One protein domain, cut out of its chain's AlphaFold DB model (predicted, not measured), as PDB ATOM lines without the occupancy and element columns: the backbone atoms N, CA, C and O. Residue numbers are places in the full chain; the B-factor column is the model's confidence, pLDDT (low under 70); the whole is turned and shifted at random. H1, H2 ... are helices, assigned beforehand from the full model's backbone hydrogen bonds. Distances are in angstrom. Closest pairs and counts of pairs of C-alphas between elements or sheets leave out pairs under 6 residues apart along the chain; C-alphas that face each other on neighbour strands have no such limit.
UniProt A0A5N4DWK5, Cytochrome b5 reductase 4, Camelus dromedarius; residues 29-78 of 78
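AT A GLANCE: This is residues 29 to 78 of the 78 residues of the protein "Cytochrome b5 reductase 4" of Camelus dromedarius (UniProt A0A5N4DWK5). This is a chain with little regular structure, drawn out between two ends: helix H1 is at one end, and the short helix H2 is at the other with the tail, residues 65 to 78, folding back from it. Between the helices runs a long link, whose residues 43 to 55 stand free. The printed part has 50 residues with two named helices, H1 then H2, and no named strand; the class is all helix, with 15 residues in named elements. The whole is loose, with a radius of gyration of the C-alphas of 14.1 A, and elongated, spanning 37 by 24 by 20 A.

IN THESE COORDINATES: Find C-alpha 34 at (115.432, 106.134, 117.692); from there H1, residues 34 to 42, runs 12.5 A. H2, residues 59 to 64, runs 9.0 A to C-alpha 64 at (99.565, 126.434, 98.500).

HOW THE PARTS SIT: H1 and H2 are apart. In H1 every O i to N i+4 pair is within hydrogen-bond range; in H2, 1 of 2.

THE WHOLE: The C-alphas farthest apart, Gln 30 and Glu 60, are 38.1 A apart. The printed part has no cut, and the 16-residue link is long. Only residue 78 has pLDDT under 70.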
ATOM      1  N   LYS A  29     109.299 111.028 125.139       88.38
ATOM      2  CA  LYS A  29     108.003 110.356 125.275       88.38
ATOM      3  C   LYS A  29     108.039 109.044 124.482       88.38
ATOM      4  O   LYS A  29     108.737 108.950 123.469       88.38
ATOM      5  N   GLN A  30     107.268 108.054 124.922       86.38
ATOM      6  CA  GLN A  30     107.077 106.805 124.183       86.38
ATOM      7  C   GLN A  30     106.695 107.089 122.718       86.38
ATOM      8  O   GLN A  30     105.950 108.032 122.442       86.38
ATOM      9  N   GLY A  31     107.236 106.315 121.774       87.12
ATOM     10  CA  GLY A  31     106.999 106.518 120.340       87.12
ATOM     11  C   GLY A  31     107.930 107.540 119.677       87.12
ATOM     12  O   GLY A  31     107.794 107.788 118.483       87.12
ATOM     13  N   ARG A  32     108.864 108.153 120.421       89.06
ATOM     14  CA  ARG A  32     109.807 109.169 119.908       89.06
ATOM     15  C   ARG A  32     111.273 108.759 120.037       89.06
ATOM     16  O   ARG A  32     112.156 109.592 119.844       89.06
ATOM     17  N   SER A  33     111.548 107.506 120.398       91.19
ATOM     18  CA  SER A  33     112.914 106.982 120.458       91.19
ATOM     19  C   SER A  33     113.462 106.684 119.061       91.19
ATOM     20  O   SER A  33     112.706 106.457 118.118       91.19
ATOM     21  N   LEU A  34     114.790 106.610 118.924       92.19
ATOM     22  CA  LEU A  34     115.432 106.134 117.692       92.19
ATOM     23  C   LEU A  34     114.890 104.759 117.260       92.19
ATOM     24  O   LEU A  34     114.680 104.514 116.078       92.19
ATOM     25  N   MET A  35     114.612 103.872 118.219       94.25
ATOM     26  CA  MET A  35     114.052 102.549 117.934       94.25
ATOM     27  C   MET A  35     112.618 102.629 117.402       94.25
ATOM     28  O   MET A  35     112.248 101.824 116.551       94.25
ATOM     29  N   ASP A  36     111.821 103.599 117.859       91.19
ATOM     30  CA  ASP A  36     110.494 103.864 117.292       91.19
ATOM     31  C   ASP A  36     110.605 104.323 115.839       91.19
ATOM     32  O   ASP A  36     109.883 103.809 114.988       91.19
ATOM     33  N   TRP A  37     111.566 105.203 115.537       88.94
ATOM     34  CA  TRP A  37     111.854 105.623 114.166       88.94
ATOM     35  C   TRP A  37     112.273 104.450 113.278       88.94
ATOM     36  O   TRP A  37     111.718 104.285 112.197       88.94
ATOM     37  N   ILE A  38     113.179 103.585 113.743       91.69
ATOM     38  CA  ILE A  38     113.602 102.388 112.994       91.69
ATOM     39  C   ILE A  38     112.422 101.434 112.749       91.69
ATOM     40  O   ILE A  38     112.301 100.858 111.669       91.69
ATOM     41  N   ARG A  39     111.540 101.242 113.737       93.56
ATOM     42  CA  ARG A  39     110.324 100.432 113.560       93.56
ATOM     43  C   ARG A  39     109.370 101.066 112.552       93.56
ATOM     44  O   ARG A  39     108.818 100.354 111.718       93.56
ATOM     45  N   LEU A  40     109.205 102.387 112.602       90.56
ATOM     46  CA  LEU A  40     108.345 103.127 111.686       90.56
ATOM     47  C   LEU A  40     108.839 103.012 110.241       90.56
ATOM     48  O   LEU A  40     108.040 102.688 109.367       90.56
ATOM     49  N   THR A  41     110.139 103.181 109.986       87.38
ATOM     50  CA  THR A  41     110.687 103.057 108.624       87.38
ATOM     51  C   THR A  41     110.575 101.636 108.072       87.38
ATOM     52  O   THR A  41     110.309 101.463 106.887       87.38
ATOM     53  N   LYS A  42     110.698 100.609 108.924       89.81
ATOM     54  CA  LYS A  42     110.505  99.202 108.530       89.81
ATOM     55  C   LYS A  42     109.045  98.804 108.318       89.81
ATOM     56  O   LYS A  42     108.793  97.805 107.657       89.81
ATOM     57  N   SER A  43     108.091  99.548 108.875       89.12
ATOM     58  CA  SER A  43     106.667  99.193 108.806       89.12
ATOM     59  C   SER A  43     106.059  99.310 107.404       89.12
ATOM     60  O   SER A  43     104.954  98.824 107.188       89.12
ATOM     61  N   GLY A  44     106.734  99.988 106.467       84.06
ATOM     62  CA  GLY A  44     106.173 100.287 105.147       84.06
ATOM     63  C   GLY A  44     104.987 101.257 105.190       84.06
ATOM     64  O   GLY A  44     104.311 101.439 104.180       84.06
ATOM     65  N   LYS A  45     104.717 101.883 106.345       85.25
ATOM     66  CA  LYS A  45     103.669 102.890 106.485       85.25
ATOM     67  C   LYS A  45     104.007 104.097 105.619       85.25
ATOM     68  O   LYS A  45     105.025 104.753 105.829       85.25
ATOM     69  N   ASP A  46     103.114 104.412 104.690       83.69
ATOM     70  CA  ASP A  46     103.217 105.624 103.894       83.69
ATOM     71  C   ASP A  46     102.949 106.851 104.779       83.69
ATOM     72  O   ASP A  46     101.845 107.042 105.293       83.69
ATOM     73  N   LEU A  47     103.990 107.656 104.986       82.00
ATOM     74  CA  LEU A  47     103.912 108.927 105.707       82.00
ATOM     75  C   LEU A  47     103.679 110.115 104.768       82.00
ATOM     76  O   LEU A  47     103.373 111.201 105.244       82.00
ATOM     77  N   THR A  48     103.831 109.913 103.458       78.19
ATOM     78  CA  THR A  48     103.665 110.959 102.442       78.19
ATOM     79  C   THR A  48     102.208 111.116 102.017       78.19
ATOM     80  O   THR A  48     101.823 112.165 101.520       78.19
ATOM     81  N   GLY A  49     101.388 110.074 102.199       80.06
ATOM     82  CA  GLY A  49      99.993 110.052 101.747       80.06
ATOM     83  C   GLY A  49      99.840 109.918 100.228       80.06
ATOM     84  O   GLY A  49      98.716 109.885  99.727       80.06
ATOM     85  N   LEU A  50     100.949 109.797  99.493       81.50
ATOM     86  CA  LEU A  50     100.983 109.744  98.033       81.50
ATOM     87  C   LEU A  50     100.770 108.328  97.477       81.50
ATOM     88  O   LEU A  50     100.794 108.130  96.261       81.50
ATOM     89  N   LYS A  51     100.550 107.323  98.337       81.44
ATOM     90  CA  LYS A  51     100.309 105.915  97.969       81.44
ATOM     91  C   LYS A  51     101.391 105.354  97.038       81.44
ATOM     92  O   LYS A  51     101.098 104.580  96.128       81.44
ATOM     93  N   GLY A  52     102.637 105.781  97.242       78.94
ATOM     94  CA  GLY A  52     103.783 105.382  96.422       78.94
ATOM     95  C   GLY A  52     103.858 106.044  95.041       78.94
ATOM     96  O   GLY A  52     104.671 105.622  94.222       78.94
ATOM     97  N   ARG A  53     103.039 107.064  94.759       81.94
ATOM     98  CA  ARG A  53     103.137 107.847  93.521       81.94
ATOM     99  C   ARG A  53     104.108 109.005  93.704       81.94
ATOM    100  O   ARG A  53     104.031 109.734  94.687       81.94
ATOM    101  N   LEU A  54     104.987 109.189  92.725       81.94
ATOM    102  CA  LEU A  54     105.769 110.411  92.604       81.94
ATOM    103  C   LEU A  54     104.917 111.429  91.841       81.94
ATOM    104  O   LEU A  54     104.498 111.155  90.718       81.94
ATOM    105  N   ILE A  55     104.617 112.559  92.475       86.06
ATOM    106  CA  ILE A  55     103.911 113.674  91.842       86.06
ATOM    107  C   ILE A  55     104.923 114.733  91.421       86.06
ATOM    108  O   ILE A  55     105.850 115.045  92.168       86.06
ATOM    109  N   GLU A  56     104.741 115.287  90.228       86.19
ATOM    110  CA  GLU A  56     105.431 116.515  89.851       86.19
ATOM    111  C   GLU A  56     104.733 117.682  90.545       86.19
ATOM    112  O   GLU A  56     103.545 117.928  90.340       86.19
ATOM    113  N   VAL A  57     105.471 118.370  91.412       89.12
ATOM    114  CA  VAL A  57     104.970 119.520  92.162       89.12
ATOM    115  C   VAL A  57     105.523 120.777  91.512       89.12
ATOM    116  O   VAL A  57     106.733 121.001  91.500       89.12
ATOM    117  N   THR A  58     104.636 121.599  90.957       92.19
ATOM    118  CA  THR A  58     105.005 122.922  90.444       92.19
ATOM    119  C   THR A  58     105.209 123.900  91.600       92.19
ATOM    120  O   THR A  58     104.699 123.705  92.705       92.19
ATOM    121  N   GLU A  59     105.924 125.000  91.359       89.12
ATOM    122  CA  GLU A  59     106.117 126.037  92.383       89.12
ATOM    123  C   GLU A  59     104.795 126.645  92.871       89.12
ATOM    124  O   GLU A  59     104.678 127.040  94.032       89.12
ATOM    125  N   GLU A  60     103.796 126.729  91.992       92.31
ATOM    126  CA  GLU A  60     102.461 127.218  92.338       92.31
ATOM    127  C   GLU A  60     101.746 126.279  93.304       92.31
ATOM    128  O   GLU A  60     101.101 126.747  94.239       92.31
ATOM    129  N   GLU A  61     101.886 124.966  93.108       91.38
ATOM    130  CA  GLU A  61     101.318 123.974  94.015       91.38
ATOM    131  C   GLU A  61     102.053 123.988  95.354       91.38
ATOM    132  O   GLU A  61     101.417 124.083  96.401       91.38
ATOM    133  N   LEU A  62     103.389 124.034  95.334       91.12
ATOM    134  CA  LEU A  62     104.201 124.105  96.550       91.12
ATOM    135  C   LEU A  62     103.810 125.297  97.439       91.12
ATOM    136  O   LEU A  62     103.730 125.166  98.659       91.12
ATOM    137  N   LYS A  63     103.518 126.455  96.834       91.00
ATOM    138  CA  LYS A  63     103.106 127.672  97.556       91.00
ATOM    139  C   LYS A  63     101.768 127.536  98.286       91.00
ATOM    140  O   LYS A  63     101.556 128.257  99.262       91.00
ATOM    141  N   LYS A  64     100.869 126.650  97.845       93.94
ATOM    142  CA  LYS A  64      99.565 126.434  98.500       93.94
ATOM    143  C   LYS A  64      99.711 125.748  99.860       93.94
ATOM    144  O   LYS A  64      98.898 125.989 100.750       93.94
ATOM    145  N   HIS A  65     100.767 124.956 100.039       90.94
ATOM    146  CA  HIS A  65     101.041 124.182 101.250       90.94
ATOM    147  C   HIS A  65     101.957 124.952 102.216       90.94
ATOM    148  O   HIS A  65     103.116 124.592 102.439       90.94
ATOM    149  N   ASN A  66     101.440 126.052 102.777       92.31
ATOM    150  CA  ASN A  66     102.170 126.950 103.683       92.31
ATOM    151  C   ASN A  66     101.579 127.039 105.104       92.31
ATOM    152  O   ASN A  66     101.926 127.944 105.868       92.31
ATOM    153  N   LYS A  67     100.664 126.135 105.465       92.75
ATOM    154  CA  LYS A  67      99.964 126.175 106.752       92.75
ATOM    155  C   LYS A  67     100.683 125.324 107.790       92.75
ATOM    156  O   LYS A  67     101.422 124.404 107.470       92.75
ATOM    157  N   LYS A  68     100.457 125.608 109.074       89.19
ATOM    158  CA  LYS A  68     101.119 124.891 110.180       89.19
ATOM    159  C   LYS A  68     100.783 123.393 110.208       89.19
ATOM    160  O   LYS A  68     101.587 122.590 110.670       89.19
ATOM    161  N   ASP A  69      99.583 123.054 109.765       88.44
ATOM    162  CA  ASP A  69      99.033 121.709 109.645       88.44
ATOM    163  C   ASP A  69      99.293 121.062 108.274       88.44
ATOM    164  O   ASP A  69      99.190 119.844 108.163       88.44
ATOM    165  N   ASP A  70      99.685 121.851 107.270       85.31
ATOM    166  CA  ASP A  70      99.964 121.406 105.902       85.31
ATOM    167  C   ASP A  70     101.079 122.267 105.281       85.31
ATOM    168  O   ASP A  70     100.834 123.300 104.646       85.31
ATOM    169  N   CYS A  71     102.324 121.869 105.558       90.12
ATOM    170  CA  CYS A  71     103.530 122.571 105.129       90.12
ATOM    171  C   CYS A  71     104.424 121.645 104.314       90.12
ATOM    172  O   CYS A  71     104.882 120.614 104.815       90.12
ATOM    173  N   TRP A  72     104.685 122.031 103.068       90.75
ATOM    174  CA  TRP A  72     105.601 121.319 102.185       90.75
ATOM    175  C   TRP A  72     106.909 122.092 102.052       90.75
ATOM    176  O   TRP A  72     106.942 123.322 102.094       90.75
ATOM    177  N   ILE A  73     108.010 121.359 101.908       90.19
ATOM    178  CA  ILE A  73     109.351 121.926 101.778       90.19
ATOM    179  C   ILE A  73     110.053 121.198 100.640       90.19
ATOM    180  O   ILE A  73     110.103 119.972 100.637       90.19
ATOM    181  N   CYS A  74     110.627 121.966  99.719       90.44
ATOM    182  CA  CYS A  74     111.516 121.449  98.688       90.44
ATOM    183  C   CYS A  74     112.968 121.520  99.182       90.44
ATOM    184  O   CYS A  74     113.456 122.586  99.566       90.44
ATOM    185  N   ILE A  75     113.674 120.391  99.182       90.25
ATOM    186  CA  ILE A  75     115.071 120.269  99.599       90.25
ATOM    187  C   ILE A  75     115.886 119.772  98.407       90.25
ATOM    188  O   ILE A  75     115.808 118.613  98.011       90.25
ATOM    189  N   ARG A  76     116.747 120.648  97.869       90.81
ATOM    190  CA  ARG A  76     117.627 120.350  96.721       90.81
ATOM    191  C   ARG A  76     116.854 119.942  95.450       90.81
ATOM    192  O   ARG A  76     117.311 119.068  94.715       90.81
ATOM    193  N   GLY A  77     115.714 120.587  95.191       80.44
ATOM    194  CA  GLY A  77     114.898 120.347  93.994       80.44
ATOM    195  C   GLY A  77     114.011 119.102  94.073       80.44
ATOM    196  O   GLY A  77     113.636 118.570  93.032       80.44
ATOM    197  N   ARG A  78     113.734 118.608  95.285       67.62
ATOM    198  CA  ARG A  78     112.841 117.478  95.567       67.62
ATOM    199  C   ARG A  78     111.957 117.768  96.763       67.62
ATOM    200  O   ARG A  78     112.430 118.513  97.649       67.62
TER     201      ARG A  78